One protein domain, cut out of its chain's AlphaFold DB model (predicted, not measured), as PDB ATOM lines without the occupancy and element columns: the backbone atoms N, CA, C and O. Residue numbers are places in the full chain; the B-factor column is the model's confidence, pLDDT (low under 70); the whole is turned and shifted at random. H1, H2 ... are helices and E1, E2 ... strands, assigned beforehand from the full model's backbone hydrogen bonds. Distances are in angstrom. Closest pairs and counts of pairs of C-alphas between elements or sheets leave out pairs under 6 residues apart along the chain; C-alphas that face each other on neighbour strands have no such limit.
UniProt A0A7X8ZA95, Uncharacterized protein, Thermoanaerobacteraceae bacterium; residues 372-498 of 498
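What this domain is: This is residues 372 to 498 of the 498 residues of an uncharacterized protein of Thermoanaerobacteraceae bacterium (UniProt A0A7X8ZA95). A long two-stranded ribbon, E3 and E4, lies near the middle with helix H4 packed on it, and the longest helix, H1, meets H4 at a corner, residues 388 to 392 of H1 touching residues 480 to 484 of H4. H3 packs on the first half of H1 at one end of the elongated domain; H2 and the small hairpin E1 and E2 make the other end. The printed part has 127 residues, with four named helices and four named strands in the order H1 H2 E1 E2 E3 H3 H4 E4; both two-stranded sheets are antiparallel, and the class is mixed, helices and strands. It is compact, with a radius of gyration of the C-alphas of 16.0 A, and spans 52 by 31 by 22 A.

Where its parts are: E3 is residues 428 to 434, 20.3 A long, and E4 is residues 491 to 497, 20.2 A, ending at C-alpha 497 (149.949, 141.137, 121.795). H4 is residues 470 to 486, 24.3 A. H1, residues 372 to 394, runs 32.5 A from C-alpha 372 at (165.232, 155.021, 153.626). H2 is residues 396 to 406, H3 437 to 447, E1 411 to 414 and E2 417 to 419.

How they stand to each other: E3 and E4 are antiparallel at 160 degrees, with N 431 and O 494 within hydrogen-bond range at 2.9 A. The closest C-alphas of H4 and E4 are those of Lys 481 and Leu 491, 5.6 A apart. H4 touches H1 about perpendicular, at 81 degrees, closest at the C-alphas of Ile 480 and Ile 392, 6.6 A. H4 touches H2 at a steep tilt of 50 degrees, opposite ways, closest at Ile 479 and Ile 399, C-alphas 6.4 A apart. H1 touches H3 with residues 374 to 384 alone, at a steep tilt of 58 degrees, opposite ways; the closest C-alphas, of Asn 381 and Tyr 439, are 5.6 A apart. In the hairpin E1 and E2, N 412 and O 418 are 2.8 A apart. Every O i to N i+4 pair is within hydrogen-bond range in H1, H2 and H3; in H4, 12 of 13 are.

The domain as a whole: The two C-alphas farthest apart, of Glu 372 and Asp 409, are 52.8 A apart. The printed part has no cut. The link H3 to H4, residues 448 to 469, is long. No printed residue is under 70 in pLDDT.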
ATOM      1  N   GLU A 372     164.204 156.010 153.262       97.38
ATOM      2  CA  GLU A 372     165.232 155.021 153.626       97.38
ATOM      3  C   GLU A 372     164.670 153.587 153.647       97.38
ATOM      4  O   GLU A 372     165.270 152.657 153.109       97.38
ATOM      5  N   GLU A 373     163.473 153.398 154.206       97.62
ATOM      6  CA  GLU A 373     162.795 152.099 154.195       97.62
ATOM      7  C   GLU A 373     162.369 151.685 152.778       97.62
ATOM      8  O   GLU A 373     162.456 150.505 152.429       97.62
ATOM      9  N   LEU A 374     161.932 152.633 151.941       97.31
ATOM     10  CA  LEU A 374     161.625 152.370 150.532       97.31
ATOM     11  C   LEU A 374     162.887 151.960 149.758       97.31
ATOM     12  O   LEU A 374     162.851 150.987 149.007       97.31
ATOM     13  N   GLU A 375     164.017 152.629 149.975       97.62
ATOM     14  CA  GLU A 375     165.303 152.261 149.374       97.62
ATOM     15  C   GLU A 375     165.755 150.862 149.817       97.62
ATOM     16  O   GLU A 375     166.207 150.066 148.988       97.62
ATOM     17  N   ALA A 376     165.561 150.507 151.092       97.69
ATOM     18  CA  ALA A 376     165.841 149.164 151.593       97.69
ATOM     19  C   ALA A 376     164.952 148.095 150.926       97.69
ATOM     20  O   ALA A 376     165.450 147.046 150.506       97.69
ATOM     21  N   LYS A 377     163.648 148.368 150.762       97.81
ATOM     22  CA  LYS A 377     162.717 147.493 150.025       97.81
ATOM     23  C   LYS A 377     163.132 147.338 148.558       97.81
ATOM     24  O   LYS A 377     163.115 146.223 148.034       97.81
ATOM     25  N   LEU A 378     163.540 148.427 147.902       97.44
ATOM     26  CA  LEU A 378     164.027 148.404 146.521       97.44
ATOM     27  C   LEU A 378     165.303 147.562 146.397       97.44
ATOM     28  O   LEU A 378     165.409 146.735 145.492       97.44
ATOM     29  N   ALA A 379     166.252 147.717 147.323       97.62
ATOM     30  CA  ALA A 379     167.474 146.920 147.356       97.62
ATOM     31  C   ALA A 379     167.181 145.420 147.542       97.62
ATOM     32  O   ALA A 379     167.778 144.591 146.853       97.62
ATOM     33  N   ALA A 380     166.229 145.069 148.413       97.50
ATOM     34  CA  ALA A 380     165.782 143.689 148.599       97.50
ATOM     35  C   ALA A 380     165.156 143.110 147.318       97.50
ATOM     36  O   ALA A 380     165.496 141.993 146.915       97.50
ATOM     37  N   ASN A 381     164.307 143.880 146.629       97.31
ATOM     38  CA  ASN A 381     163.709 143.460 145.360       97.31
ATOM     39  C   ASN A 381     164.754 143.273 144.255       97.31
ATOM     40  O   ASN A 381     164.751 142.235 143.595       97.31
ATOM     41  N   ARG A 382     165.709 144.199 144.120       97.19
ATOM     42  CA  ARG A 382     166.826 144.072 143.168       97.19
ATOM     43  C   ARG A 382     167.705 142.861 143.463       97.19
ATOM     44  O   ARG A 382     168.166 142.184 142.548       97.19
ATOM     45  N   ALA A 383     167.944 142.556 144.739       97.44
ATOM     46  CA  ALA A 383     168.684 141.358 145.130       97.44
ATOM     47  C   ALA A 383     167.927 140.073 144.752       97.44
ATOM     48  O   ALA A 383     168.543 139.105 144.299       97.44
ATOM     49  N   TYR A 384     166.599 140.072 144.899       97.44
ATOM     50  CA  TYR A 384     165.743 138.975 144.451       97.44
ATOM     51  C   TYR A 384     165.788 138.811 142.923       97.44
ATOM     52  O   TYR A 384     166.060 137.715 142.442       97.44
ATOM     53  N   GLU A 385     165.607 139.887 142.157       97.25
ATOM     54  CA  GLU A 385     165.693 139.869 140.687       97.25
ATOM     55  C   GLU A 385     167.053 139.374 140.208       97.25
ATOM     56  O   GLU A 385     167.127 138.481 139.365       97.25
ATOM     57  N   ARG A 386     168.138 139.852 140.826       97.62
ATOM     58  CA  ARG A 386     169.495 139.397 140.519       97.62
ATOM     59  C   ARG A 386     169.692 137.910 140.795       97.62
ATOM     60  O   ARG A 386     170.393 137.244 140.041       97.62
ATOM     61  N   ARG A 387     169.066 137.360 141.842       97.31
ATOM     62  CA  ARG A 387     169.077 135.912 142.091       97.31
ATOM     63  C   ARG A 387     168.397 135.149 140.953       97.31
ATOM     64  O   ARG A 387     168.948 134.150 140.500       97.31
ATOM     65  N   ILE A 388     167.238 135.615 140.485       97.62
ATOM     66  CA  ILE A 388     166.535 134.996 139.350       97.62
ATOM     67  C   ILE A 388     167.364 135.112 138.068       97.62
ATOM     68  O   ILE A 388     167.500 134.123 137.348       97.62
ATOM     69  N   GLN A 389     167.971 136.273 137.814       98.00
ATOM     70  CA  GLN A 389     168.849 136.478 136.664       98.00
ATOM     71  C   GLN A 389     170.049 135.525 136.697       98.00
ATOM     72  O   GLN A 389     170.316 134.865 135.700       98.00
ATOM     73  N   ASN A 390     170.703 135.359 137.851       98.06
ATOM     74  CA  ASN A 390     171.808 134.411 137.996       98.06
ATOM     75  C   ASN A 390     171.366 132.968 137.691       98.06
ATOM     76  O   ASN A 390     172.076 132.253 136.997       98.06
ATOM     77  N   ILE A 391     170.172 132.542 138.135       97.50
ATOM     78  CA  ILE A 391     169.634 131.209 137.794       97.50
ATOM     79  C   ILE A 391     169.485 131.052 136.272       97.50
ATOM     80  O   ILE A 391     169.781 129.982 135.734       97.50
ATOM     81  N   ILE A 392     169.025 132.095 135.576       97.44
ATOM     82  CA  ILE A 392     168.881 132.099 134.114       97.44
ATOM     83  C   ILE A 392     170.253 132.038 133.437       97.44
ATOM     84  O   ILE A 392     170.446 131.221 132.534       97.44
ATOM     85  N   ASP A 393     171.200 132.859 133.884       97.69
ATOM     86  CA  ASP A 393     172.537 132.965 133.301       97.69
ATOM     87  C   ASP A 393     173.356 131.682 133.509       97.69
ATOM     88  O   ASP A 393     173.927 131.158 132.551       97.69
ATOM     89  N   ASP A 394     173.321 131.099 134.713       97.75
ATOM     90  CA  ASP A 394     173.987 129.829 135.046       97.75
ATOM     91  C   ASP A 394     173.425 128.646 134.239       97.75
ATOM     92  O   ASP A 394     174.087 127.620 134.072       97.75
ATOM     93  N   ASN A 395     172.199 128.772 133.720       97.62
ATOM     94  CA  ASN A 395     171.535 127.749 132.915       97.62
ATOM     95  C   ASN A 395     171.339 128.171 131.448       97.62
ATOM     96  O   ASN A 395     170.546 127.557 130.722       97.62
ATOM     97  N   ARG A 396     172.070 129.192 130.986       96.44
ATOM     98  CA  ARG A 396     171.926 129.770 129.645       96.44
ATOM     99  C   ARG A 396     172.003 128.720 128.537       96.44
ATOM    100  O   ARG A 396     171.116 128.666 127.683       96.44
ATOM    101  N   ASP A 397     173.014 127.858 128.572       95.44
ATOM    102  CA  ASP A 397     173.230 126.836 127.538       95.44
ATOM    103  C   ASP A 397     172.124 125.777 127.520       95.44
ATOM    104  O   ASP A 397     171.739 125.295 126.455       95.44
ATOM    105  N   VAL A 398     171.553 125.457 128.685       96.44
ATOM    106  CA  VAL A 398     170.414 124.536 128.798       96.44
ATOM    107  C   VAL A 398     169.175 125.150 128.145       96.44
ATOM    108  O   VAL A 398     168.477 124.475 127.388       96.44
ATOM    109  N   ILE A 399     168.919 126.437 128.392       96.50
ATOM    110  CA  ILE A 399     167.783 127.171 127.819       96.50
ATOM    111  C   ILE A 399     167.934 127.292 126.298       96.50
ATOM    112  O   ILE A 399     167.008 126.965 125.558       96.50
ATOM    113  N   LEU A 400     169.105 127.710 125.812       95.62
ATOM    114  CA  LEU A 400     169.369 127.825 124.374       95.62
ATOM    115  C   LEU A 400     169.354 126.455 123.679       95.62
ATOM    116  O   LEU A 400     168.828 126.335 122.572       95.62
ATOM    117  N   GLY A 401     169.878 125.412 124.330       95.25
ATOM    118  CA  GLY A 401     169.818 124.032 123.850       95.25
ATOM    119  C   GLY A 401     168.384 123.511 123.732       95.25
ATOM    120  O   GLY A 401     168.043 122.873 122.734       95.25
ATOM    121  N   PHE A 402     167.518 123.849 124.693       96.44
ATOM    122  CA  PHE A 402     166.087 123.553 124.616       96.44
ATOM    123  C   PHE A 402     165.443 124.211 123.387       96.44
ATOM    124  O   PHE A 402     164.781 123.520 122.616       96.44
ATOM    125  N   LEU A 403     165.695 125.503 123.140       95.25
ATOM    126  CA  LEU A 403     165.148 126.194 121.962       95.25
ATOM    127  C   LEU A 403     165.650 125.601 120.641       95.25
ATOM    128  O   LEU A 403     164.861 125.450 119.711       95.25
ATOM    129  N   LYS A 404     166.942 125.246 120.557       94.12
ATOM    130  CA  LYS A 404     167.522 124.568 119.384       94.12
ATOM    131  C   LYS A 404     166.794 123.259 119.074       94.12
ATOM    132  O   LYS A 404     166.534 122.967 117.912       94.12
ATOM    133  N   ASN A 405     166.461 122.476 120.097       94.38
ATOM    134  CA  ASN A 405     165.741 121.222 119.905       94.38
ATOM    135  C   ASN A 405     164.265 121.455 119.541       94.38
ATOM    136  O   ASN A 405     163.769 120.840 118.602       94.38
ATOM    137  N   GLU A 406     163.587 122.361 120.249       94.88
ATOM    138  CA  GLU A 406     162.156 122.644 120.068       94.88
ATOM    139  C   GLU A 406     161.846 123.242 118.687       94.88
ATOM    140  O   GLU A 406     160.860 122.886 118.048       94.88
ATOM    141  N   PHE A 407     162.716 124.127 118.191       94.44
ATOM    142  CA  PHE A 407     162.532 124.846 116.928       94.44
ATOM    143  C   PHE A 407     163.549 124.440 115.859       94.44
ATOM    144  O   PHE A 407     163.931 125.263 115.024       94.44
ATOM    145  N   ARG A 408     163.978 123.172 115.864       93.38
ATOM    146  CA  ARG A 408     165.027 122.645 114.976       93.38
ATOM    147  C   ARG A 408     164.797 122.974 113.498       93.38
ATOM    148  O   ARG A 408     165.717 123.420 112.820       93.38
ATOM    149  N   ASP A 409     163.560 122.833 113.026       93.81
ATOM    150  CA  ASP A 409     163.185 123.066 111.621       93.81
ATOM    151  C   ASP A 409     163.142 124.556 111.232       93.81
ATOM    152  O   ASP A 409     162.925 124.901 110.071       93.81
ATOM    153  N   ARG A 410     163.324 125.456 112.203       93.06
ATOM    154  CA  ARG A 410     163.307 126.915 112.029       93.06
ATOM    155  C   ARG A 410     164.661 127.557 112.315       93.06
ATOM    156  O   ARG A 410     164.751 128.784 112.313       93.06
ATOM    157  N   ILE A 411     165.706 126.769 112.567       93.50
ATOM    158  CA  ILE A 411     167.057 127.293 112.781       93.50
ATOM    159  C   ILE A 411     167.575 127.912 111.477       93.50
ATOM    160  O   ILE A 411     167.670 127.254 110.446       93.50
ATOM    161  N   VAL A 412     167.928 129.195 111.547       92.31
ATOM    162  CA  VAL A 412     168.575 129.965 110.472       92.31
ATOM    163  C   VAL A 412     170.098 129.936 110.629       92.31
ATOM    164  O   VAL A 412     170.823 129.927 109.641       92.31
ATOM    165  N   SER A 413     170.588 129.928 111.871       90.31
ATOM    166  CA  SER A 413     172.011 129.825 112.215       90.31
ATOM    167  C   SER A 413     172.166 129.193 113.597       90.31
ATOM    168  O   SER A 413     171.371 129.479 114.491       90.31
ATOM    169  N   GLU A 414     173.183 128.354 113.797       85.19
ATOM    170  CA  GLU A 414     173.456 127.724 115.097       85.19
ATOM    171  C   GLU A 414     174.422 128.523 115.985       85.19
ATOM    172  O   GLU A 414     174.370 128.357 117.211       85.19
ATOM    173  N   ASP A 415     175.254 129.389 115.384       83.88
ATOM    174  CA  ASP A 415     176.214 130.262 116.073       83.88
ATOM    175  C   ASP A 415     176.428 131.612 115.332       83.88
ATOM    176  O   ASP A 415     176.982 131.623 114.230       83.88
ATOM    177  N   PRO A 416     175.957 132.755 115.874       84.31
ATOM    178  CA  PRO A 416     175.039 132.839 117.006       84.31
ATOM    179  C   PRO A 416     173.708 132.157 116.659       84.31
ATOM    180  O   PRO A 416     173.287 132.158 115.495       84.31
ATOM    181  N   LEU A 417     173.038 131.586 117.668       90.06
ATOM    182  CA  LEU A 417     171.718 130.980 117.485       90.06
ATOM    183  C   LEU A 417     170.757 132.019 116.895       90.06
ATOM    184  O   LEU A 417     170.554 133.083 117.476       90.06
ATOM    185  N   ARG A 418     170.157 131.690 115.753       91.44
ATOM    186  CA  ARG A 418     169.078 132.442 115.113       91.44
ATOM    187  C   ARG A 418     167.977 131.479 114.711       91.44
ATOM    188  O   ARG A 418     168.227 130.523 113.982       91.44
ATOM    189  N   ILE A 419     166.768 131.760 115.166       91.88
ATOM    190  CA  ILE A 419     165.545 131.029 114.838       91.88
ATOM    191  C   ILE A 419     164.679 131.968 114.003       91.88
ATOM    192  O   ILE A 419     164.560 133.144 114.336       91.88
ATOM    193  N   ASN A 420     164.090 131.459 112.922       89.88
ATOM    194  CA  ASN A 420     163.088 132.188 112.157       89.88
ATOM    195  C   ASN A 420     161.852 132.407 113.042       89.88
ATOM    196  O   ASN A 420     161.053 131.486 113.250       89.88
ATOM    197  N   ASP A 421     161.727 133.624 113.559       85.06
ATOM    198  CA  ASP A 421     160.695 134.053 114.495       85.06
ATOM    199  C   ASP A 421     159.420 134.561 113.810       85.06
ATOM    200  O   ASP A 421     158.504 135.025 114.482       85.06
ATOM    201  N   ALA A 422     159.294 134.373 112.491       86.12
ATOM    202  CA  ALA A 422     158.045 134.575 111.768       86.12
ATOM    203  C   ALA A 422     157.036 133.447 112.081       86.12
ATOM    204  O   ALA A 422     156.885 132.468 111.334       86.12
ATOM    205  N   PHE A 423     156.331 133.580 113.207       85.88
ATOM    206  CA  PHE A 423     155.221 132.708 113.618       85.88
ATOM    207  C   PHE A 423     153.837 133.292 113.268       85.88
ATOM    208  O   PHE A 423     152.812 132.737 113.661       85.88
ATOM    209  N   GLY A 424     153.791 134.351 112.454       84.31
ATOM    210  CA  GLY A 424     152.560 134.997 111.991       84.31
ATOM    211  C   GLY A 424     152.306 136.314 112.721       84.31
ATOM    212  O   GLY A 424     153.226 137.108 112.881       84.31
ATOM    213  N   LEU A 425     151.057 136.564 113.128       81.94
ATOM    214  CA  LEU A 425     150.684 137.723 113.951       81.94
ATOM    215  C   LEU A 425     150.899 137.394 115.438       81.94
ATOM    216  O   LEU A 425     149.934 137.206 116.178       81.94
ATOM    217  N   ASP A 426     152.157 137.238 115.851       89.50
ATOM    218  CA  ASP A 426     152.517 136.849 117.223       89.50
ATOM    219  C   ASP A 426     153.536 137.778 117.900       89.50
ATOM    220  O   ASP A 426     154.118 137.413 118.925       89.50
ATOM    221  N   CYS A 427     153.715 138.985 117.364       90.44
ATOM    222  CA  CYS A 427     154.488 140.043 118.006       90.44
ATOM    223  C   CYS A 427     153.836 140.466 119.334       90.44
ATOM    224  O   CYS A 427     152.614 140.610 119.418       90.44
ATOM    225  N   GLY A 428     154.633 140.655 120.384       90.12
ATOM    226  CA  GLY A 428     154.110 141.105 121.671       90.12
ATOM    227  C   GLY A 428     155.150 141.229 122.775       90.12
ATOM    228  O   GLY A 428     156.355 141.208 122.536       90.12
ATOM    229  N   PHE A 429     154.657 141.311 124.011       90.12
ATOM    230  CA  PHE A 429     155.443 141.418 125.239       90.12
ATOM    231  C   PHE A 429     155.101 140.283 126.210       90.12
ATOM    232  O   PHE A 429     153.931 139.927 126.385       90.12
ATOM    233  N   LEU A 430     156.115 139.729 126.879       92.62
ATOM    234  CA  LEU A 430     155.956 138.764 127.968       92.62
ATOM    235  C   LEU A 430     156.531 139.350 129.259       92.62
ATOM    236  O   LEU A 430     157.729 139.581 129.362       92.62
ATOM    237  N   TYR A 431     155.670 139.535 130.258       92.69
ATOM    238  CA  TYR A 431     156.053 140.000 131.590       92.69
ATOM    239  C   TYR A 431     156.133 138.813 132.544       92.69
ATOM    240  O   TYR A 431     155.172 138.042 132.652       92.69
ATOM    241  N   VAL A 432     157.264 138.659 133.232       94.94
ATOM    242  CA  VAL A 432     157.471 137.597 134.225       94.94
ATOM    243  C   VAL A 432     157.137 138.114 135.616       94.94
ATOM    244  O   VAL A 432     157.468 139.235 135.977       94.94
ATOM    245  N   TYR A 433     156.499 137.275 136.416       94.94
ATOM    246  CA  TYR A 433     156.121 137.547 137.791       94.94
ATOM    247  C   TYR A 433     156.527 136.374 138.683       94.94
ATOM    248  O   TYR A 433     156.702 135.246 138.219       94.94
ATOM    249  N   THR A 434     156.614 136.636 139.983       95.25
ATOM    250  CA  THR A 434     156.878 135.633 141.019       95.25
ATOM    251  C   THR A 434     155.707 135.539 141.991       95.25
ATOM    252  O   THR A 434     154.962 136.501 142.173       95.25
ATOM    253  N   SER A 435     155.532 134.381 142.630       93.31
ATOM    254  CA  SER A 435     154.638 134.237 143.785       93.31
ATOM    255  C   SER A 435     155.334 134.498 145.128       93.31
ATOM    256  O   SER A 435     154.756 134.184 146.168       93.31
ATOM    257  N   ASN A 436     156.571 135.016 145.136       95.56
ATOM    258  CA  ASN A 436     157.262 135.394 146.367       95.56
ATOM    259  C   ASN A 436     156.499 136.547 147.063       95.56
ATOM    260  O   ASN A 436     156.356 137.621 146.466       95.56
ATOM    261  N   PRO A 437     155.990 136.342 148.294       92.81
ATOM    262  CA  PRO A 437     155.114 137.309 148.949       92.81
ATOM    263  C   PRO A 437     155.843 138.597 149.340       92.81
ATOM    264  O   PRO A 437     155.273 139.671 149.188       92.81
ATOM    265  N   GLU A 438     157.097 138.500 149.784       94.19
ATOM    266  CA  GLU A 438     157.899 139.654 150.200       94.19
ATOM    267  C   GLU A 438     158.238 140.550 149.004       94.19
ATOM    268  O   GLU A 438     157.965 141.747 149.040       94.19
ATOM    269  N   TYR A 439     158.728 139.958 147.906       94.81
ATOM    270  CA  TYR A 439     158.987 140.689 146.664       94.81
ATOM    271  C   TYR A 439     157.713 141.364 146.146       94.81
ATOM    272  O   TYR A 439     157.724 142.546 145.805       94.81
ATOM    273  N   THR A 440     156.605 140.614 146.098       92.12
ATOM    274  CA  THR A 440     155.331 141.102 145.549       92.12
ATOM    275  C   THR A 440     154.771 142.261 146.367       92.12
ATOM    276  O   THR A 440     154.250 143.215 145.792       92.12
ATOM    277  N   GLU A 441     154.871 142.192 147.695       92.75
ATOM    278  CA  GLU A 441     154.383 143.256 148.569       92.75
ATOM    279  C   GLU A 441     155.265 144.502 148.481       92.75
ATOM    280  O   GLU A 441     154.755 145.598 148.248       92.75
ATOM    281  N   ASN A 442     156.591 144.332 148.535       95.38
ATOM    282  CA  ASN A 442     157.529 145.435 148.335       95.38
ATOM    283  C   ASN A 442     157.328 146.100 146.970       95.38
ATOM    284  O   ASN A 442     157.253 147.323 146.901       95.38
ATOM    285  N   ALA A 443     157.170 145.322 145.894       93.88
ATOM    286  CA  ALA A 443     156.938 145.856 144.554       93.88
ATOM    287  C   ALA A 443     155.634 146.664 144.481       93.88
ATOM    288  O   ALA A 443     155.607 147.726 143.861       93.88
ATOM    289  N   ARG A 444     154.561 146.204 145.143       92.12
ATOM    290  CA  ARG A 444     153.281 146.929 145.181       92.12
ATOM    291  C   ARG A 444     153.392 148.256 145.938       92.12
ATOM    292  O   ARG A 444     152.847 149.257 145.481       92.12
ATOM    293  N   ILE A 445     154.101 148.281 147.066       95.19
ATOM    294  CA  ILE A 445     154.347 149.512 147.834       95.19
ATOM    295  C   ILE A 445     155.221 150.477 147.022       95.19
ATOM    296  O   ILE A 445     154.871 151.642 146.868       95.19
ATOM    297  N   LEU A 446     156.324 149.990 146.446       95.56
ATOM    298  CA  LEU A 446     157.265 150.803 145.666       95.56
ATOM    299  C   LEU A 446     156.619 151.411 144.418       95.56
ATOM    300  O   LEU A 446     156.855 152.579 144.122       95.56
ATOM    301  N   LYS A 447     155.748 150.664 143.728       93.25
ATOM    302  CA  LYS A 447     154.964 151.170 142.590       93.25
ATOM    303  C   LYS A 447     154.103 152.388 142.958       93.25
ATOM    304  O   LYS A 447     153.834 153.219 142.100       93.25
ATOM    305  N   ASN A 448     153.682 152.491 144.216       93.62
ATOM    306  CA  ASN A 448     152.836 153.568 144.728       93.62
ATOM    307  C   ASN A 448     153.632 154.627 145.516       93.62
ATOM    308  O   ASN A 448     153.052 155.374 146.302       93.62
ATOM    309  N   SER A 449     154.956 154.678 145.344       94.25
ATOM    310  CA  SER A 449     155.850 155.581 146.072       94.25
ATOM    311  C   SER A 449     156.631 156.510 145.126       94.25
ATOM    312  O   SER A 449     156.580 156.341 143.901       94.25
ATOM    313  N   PRO A 450     157.417 157.467 145.661       93.94
ATOM    314  CA  PRO A 450     158.328 158.287 144.859       93.94
ATOM    315  C   PRO A 450     159.359 157.490 144.040       93.94
ATOM    316  O   PRO A 450     159.942 158.042 143.114       93.94
ATOM    317  N   LEU A 451     159.582 156.206 144.358       95.12
ATOM    318  CA  LEU A 451     160.490 155.309 143.630       95.12
ATOM    319  C   LEU A 451     159.781 154.486 142.539       95.12
ATOM    320  O   LEU A 451     160.360 153.541 142.009       95.12
ATOM    321  N   SER A 452     158.535 154.816 142.192       93.56
ATOM    322  CA  SER A 452     157.732 154.065 141.216       93.56
ATOM    323  C   SER A 452     158.394 153.911 139.842       93.56
ATOM    324  O   SER A 452     158.237 152.868 139.212       93.56
ATOM    325  N   SER A 453     159.182 154.897 139.396       93.06
ATOM    326  CA  SER A 453     159.927 154.842 138.130       93.06
ATOM    327  C   SER A 453     161.039 153.792 138.106       93.06
ATOM    328  O   SER A 453     161.492 153.417 137.030       93.06
ATOM    329  N   GLU A 454     161.479 153.319 139.273       92.88
ATOM    330  CA  GLU A 454     162.511 152.286 139.412       92.88
ATOM    331  C   GLU A 454     161.925 150.865 139.345       92.88
ATOM    332  O   GLU A 454     162.671 149.891 139.447       92.88
ATOM    333  N   ILE A 455     160.597 150.736 139.222       92.06
ATOM    334  CA  ILE A 455     159.883 149.460 139.255       92.06
ATOM    335  C   ILE A 455     159.370 149.096 137.864       92.06
ATOM    336  O   ILE A 455     158.524 149.775 137.283       92.06
ATOM    337  N   SER A 456     159.849 147.962 137.363       87.31
ATOM    338  CA  SER A 456     159.401 147.371 136.105       87.31
ATOM    339  C   SER A 456     158.001 146.757 136.210       87.31
ATOM    340  O   SER A 456     157.511 146.376 137.278       87.31
ATOM    341  N   ILE A 457     157.337 146.610 135.061       81.81
ATOM    342  CA  ILE A 457     156.108 145.815 134.959       81.81
ATOM    343  C   ILE A 457     156.507 144.332 135.031       81.81
ATOM    344  O   ILE A 457     156.810 143.709 134.018       81.81
ATOM    345  N   GLY A 458     156.513 143.768 136.240       88.25
ATOM    346  CA  GLY A 458     157.025 142.416 136.507       88.25
ATOM    347  C   GLY A 458     158.486 142.424 136.969       88.25
ATOM    348  O   GLY A 458     159.000 143.464 137.362       88.25
ATOM    349  N   LEU A 459     159.133 141.257 136.945       93.81
ATOM    350  CA  LEU A 459     160.555 141.104 137.266       93.81
ATOM    351  C   LEU A 459     161.422 141.774 136.193       93.81
ATOM    352  O   LEU A 459     161.224 141.513 135.004       93.81
ATOM    353  N   ASP A 460     162.426 142.544 136.611       94.69
ATOM    354  CA  ASP A 460     163.468 143.056 135.714       94.69
ATOM    355  C   ASP A 460     164.530 141.976 135.428       94.69
ATOM    356  O   ASP A 460     165.543 141.858 136.118       94.69
ATOM    357  N   ILE A 461     164.247 141.116 134.445       94.38
ATOM    358  CA  ILE A 461     165.113 140.002 134.033       94.38
ATOM    359  C   ILE A 461     165.202 139.896 132.510       94.38
ATOM    360  O   ILE A 461     164.271 140.237 131.780       94.38
ATOM    361  N   GLN A 462     166.316 139.358 132.022       94.75
ATOM    362  CA  GLN A 462     166.603 139.189 130.603       94.75
ATOM    363  C   GLN A 462     166.595 137.718 130.203       94.75
ATOM    364  O   GLN A 462     167.229 136.868 130.832       94.75
ATOM    365  N   PHE A 463     165.892 137.415 129.111       95.12
ATOM    366  CA  PHE A 463     165.888 136.076 128.534       95.12
ATOM    367  C   PHE A 463     167.148 135.837 127.692       95.12
ATOM    368  O   PHE A 463     167.620 136.752 127.014       95.12
ATOM    369  N   PRO A 464     167.685 134.602 127.670       94.31
ATOM    370  CA  PRO A 464     168.881 134.288 126.900       94.31
ATOM    371  C   PRO A 464     168.793 134.566 125.399       94.31
ATOM    372  O   PRO A 464     169.817 134.888 124.787       94.31
ATOM    373  N   TYR A 465     167.604 134.431 124.809       93.75
ATOM    374  CA  TYR A 465     167.341 134.681 123.399       93.75
ATOM    375  C   TYR A 465     166.326 135.819 123.245       93.75
ATOM    376  O   TYR A 465     165.199 135.743 123.735       93.75
ATOM    377  N   ASN A 466     166.719 136.880 122.544       90.50
ATOM    378  CA  ASN A 466     165.855 138.033 122.313       90.50
ATOM    379  C   ASN A 466     164.967 137.805 121.078       90.50
ATOM    380  O   ASN A 466     165.476 137.458 120.014       90.50
ATOM    381  N   SER A 467     163.655 137.999 121.212       89.44
ATOM    382  CA  SER A 467     162.696 137.952 120.101       89.44
ATOM    383  C   SER A 467     161.417 138.700 120.459       89.44
ATOM    384  O   SER A 467     161.036 138.754 121.626       89.44
ATOM    385  N   GLN A 468     160.735 139.227 119.440       86.69
ATOM    386  CA  GLN A 468     159.395 139.803 119.573       86.69
ATOM    387  C   GLN A 468     158.277 138.754 119.444       86.69
ATOM    388  O   GLN A 468     157.131 139.054 119.765       86.69
ATOM    389  N   SER A 469     158.589 137.518 119.036       93.19
ATOM    390  CA  SER A 469     157.615 136.426 118.945       93.19
ATOM    391  C   SER A 469     157.203 135.940 120.337       93.19
ATOM    392  O   SER A 469     158.009 135.382 121.095       93.19
ATOM    393  N   LEU A 470     155.914 136.076 120.670       93.88
ATOM    394  CA  LEU A 470     155.328 135.512 121.890       93.88
ATOM    395  C   LEU A 470     155.489 133.993 121.948       93.88
ATOM    396  O   LEU A 470     155.613 133.443 123.043       93.88
ATOM    397  N   THR A 471     155.512 133.314 120.801       94.00
ATOM    398  CA  THR A 471     155.749 131.867 120.727       94.00
ATOM    399  C   THR A 471     157.128 131.515 121.289       94.00
ATOM    400  O   THR A 471     157.233 130.680 122.195       94.00
ATOM    401  N   LEU A 472     158.180 132.200 120.826       94.38
ATOM    402  CA  LEU A 472     159.548 131.988 121.309       94.38
ATOM    403  C   LEU A 472     159.731 132.445 122.756       94.38
ATOM    404  O   LEU A 472     160.351 131.734 123.549       94.38
ATOM    405  N   MET A 473     159.169 133.595 123.130       95.38
ATOM    406  CA  MET A 473     159.228 134.076 124.511       95.38
ATOM    407  C   MET A 473     158.545 133.106 125.484       95.38
ATOM    408  O   MET A 473     159.094 132.819 126.546       95.38
ATOM    409  N   ARG A 474     157.384 132.536 125.134       95.56
ATOM    410  CA  ARG A 474     156.689 131.545 125.978       95.56
ATOM    411  C   ARG A 474     157.470 130.244 126.111       95.56
ATOM    412  O   ARG A 474     157.536 129.695 127.210       95.56
ATOM    413  N   ALA A 475     158.064 129.754 125.024       95.69
ATOM    414  CA  ALA A 475     158.892 128.551 125.065       95.69
ATOM    415  C   ALA A 475     160.104 128.742 125.990       95.69
ATOM    416  O   ALA A 475     160.354 127.903 126.856       95.69
ATOM    417  N   GLN A 476     160.786 129.889 125.879       96.31
ATOM    418  CA  GLN A 476     161.853 130.285 126.800       96.31
ATOM    419  C   GLN A 476     161.370 130.374 128.244       96.31
ATOM    420  O   GLN A 476     161.984 129.804 129.144       96.31
ATOM    421  N   PHE A 477     160.241 131.044 128.473       97.44
ATOM    422  CA  PHE A 477     159.675 131.176 129.805       97.44
ATOM    423  C   PHE A 477     159.354 129.812 130.435       97.44
ATOM    424  O   PHE A 477     159.631 129.611 131.614       97.44
ATOM    425  N   ASN A 478     158.817 128.855 129.675       97.25
ATOM    426  CA  ASN A 478     158.468 127.532 130.199       97.25
ATOM    427  C   ASN A 478     159.691 126.766 130.723       97.25
ATOM    428  O   ASN A 478     159.617 126.178 131.807       97.25
ATOM    429  N   ILE A 479     160.817 126.797 129.999       97.75
ATOM    430  CA  ILE A 479     162.055 126.171 130.477       97.75
ATOM    431  C   ILE A 479     162.667 126.959 131.642       97.75
ATOM    432  O   ILE A 479     163.042 126.349 132.643       97.75
ATOM    433  N   ILE A 480     162.672 128.298 131.585       97.69
ATOM    434  CA  ILE A 480     163.123 129.157 132.694       97.69
ATOM    435  C   ILE A 480     162.326 128.855 133.967       97.69
ATOM    436  O   ILE A 480     162.913 128.615 135.017       97.69
ATOM    437  N   LYS A 481     160.995 128.775 133.876       97.62
ATOM    438  CA  LYS A 481     160.105 128.418 134.985       97.62
ATOM    439  C   LYS A 481     160.432 127.036 135.550       97.62
ATOM    440  O   LYS A 481     160.485 126.870 136.766       97.62
ATOM    441  N   ALA A 482     160.645 126.039 134.691       96.94
ATOM    442  CA  ALA A 482     160.984 124.687 135.129       96.94
ATOM    443  C   ALA A 482     162.331 124.631 135.868       96.94
ATOM    444  O   ALA A 482     162.467 123.874 136.829       96.94
ATOM    445  N   ILE A 483     163.309 125.433 135.440       97.12
ATOM    446  CA  ILE A 483     164.612 125.560 136.098       97.12
ATOM    447  C   ILE A 483     164.458 126.304 137.425       97.12
ATOM    448  O   ILE A 483     164.826 125.754 138.456       97.12
ATOM    449  N   ALA A 484     163.842 127.486 137.423       95.88
ATOM    450  CA  ALA A 484     163.607 128.310 138.608       95.88
ATOM    451  C   ALA A 484     162.879 127.538 139.727       95.88
ATOM    452  O   ALA A 484     163.297 127.585 140.884       95.88
ATOM    453  N   ASN A 485     161.886 126.710 139.376       95.75
ATOM    454  CA  ASN A 485     161.184 125.847 140.331       95.75
ATOM    455  C   ASN A 485     162.122 124.886 141.087       95.75
ATOM    456  O   ASN A 485     161.869 124.585 142.251       95.75
ATOM    457  N   LYS A 486     163.217 124.413 140.468       95.38
ATOM    458  CA  LYS A 486     164.216 123.556 141.142       95.38
ATOM    459  C   LYS A 486     164.996 124.308 142.221       95.38
ATOM    460  O   LYS A 486     165.477 123.683 143.159       95.38
ATOM    461  N   TYR A 487     165.085 125.629 142.097       93.44
ATOM    462  CA  TYR A 487     165.682 126.530 143.082       93.44
ATOM    463  C   TYR A 487     164.645 127.077 144.080       93.44
ATOM    464  O   TYR A 487     164.963 127.959 144.871       93.44
ATOM    465  N   GLY A 488     163.413 126.551 144.070       93.25
ATOM    466  CA  GLY A 488     162.333 126.985 144.961       93.25
ATOM    467  C   GLY A 488     161.602 128.250 144.506       93.25
ATOM    468  O   GLY A 488     160.805 128.793 145.268       93.25
ATOM    469  N   GLU A 489     161.837 128.714 143.277       95.00
ATOM    470  CA  GLU A 489     161.254 129.946 142.745       95.00
ATOM    471  C   GLU A 489     160.065 129.647 141.839       95.00
ATOM    472  O   GLU A 489     160.204 129.005 140.798       95.00
ATOM    473  N   ASN A 490     158.891 130.155 142.208       95.44
ATOM    474  CA  ASN A 490     157.671 129.944 141.442       95.44
ATOM    475  C   ASN A 490     157.358 131.158 140.566       95.44
ATOM    476  O   ASN A 490     156.870 132.188 141.045       95.44
ATOM    477  N   LEU A 491     157.623 131.003 139.269       96.75
ATOM    478  CA  LEU A 491     157.413 132.033 138.260       96.75
ATOM    479  C   LEU A 491     156.136 131.789 137.444       96.75
ATOM    480  O   LEU A 491     155.775 130.658 137.100       96.75
ATOM    481  N   TYR A 492     155.475 132.873 137.054       95.50
ATOM    482  CA  TYR A 492     154.380 132.887 136.083       95.50
ATOM    483  C   TYR A 492     154.546 134.072 135.130       95.50
ATOM    484  O   TYR A 492     155.284 135.004 135.429       95.50
ATOM    485  N   CYS A 493     153.887 134.052 133.973       94.12
ATOM    486  CA  CYS A 493     153.981 135.143 133.006       94.12
ATOM    487  C   CYS A 493     152.606 135.641 132.565       94.12
ATOM    488  O   CYS A 493     151.634 134.881 132.553       94.12
ATOM    489  N   LYS A 494     152.543 136.902 132.133       91.06
ATOM    490  CA  LYS A 494     151.441 137.434 131.324       91.06
ATOM    491  C   LYS A 494     151.979 137.833 129.959       91.06
ATOM    492  O   LYS A 494     153.097 138.325 129.858       91.06
ATOM    493  N   CYS A 495     151.176 137.625 128.923       89.19
ATOM    494  CA  CYS A 495     151.525 138.009 127.561       89.19
ATOM    495  C   CYS A 495     150.531 139.044 127.048       89.19
ATOM    496  O   CYS A 495     149.333 138.922 127.314       89.19
ATOM    497  N   VAL A 496     151.031 139.999 126.278       85.06
ATOM    498  CA  VAL A 496     150.252 141.042 125.610       85.06
ATOM    499  C   VAL A 496     150.664 141.037 124.142       85.06
ATOM    500  O   VAL A 496     151.858 141.023 123.861       85.06
ATOM    501  N   LEU A 497     149.696 140.961 123.229       86.12
ATOM    502  CA  LEU A 497     149.949 141.137 121.795       86.12
ATOM    503  C   LEU A 497     150.164 142.626 121.517       86.12
ATOM    504  O   LEU A 497     149.475 143.444 122.131       86.12
ATOM    505  N   ASP A 498     151.115 142.936 120.639       76.88
ATOM    506  CA  ASP A 498     151.374 144.301 120.158       76.88
ATOM    507  C   ASP A 498     150.357 144.724 119.083       76.88
ATOM    508  O   ASP A 498     149.989 143.863 118.242       76.88
TER     509      ASP A 498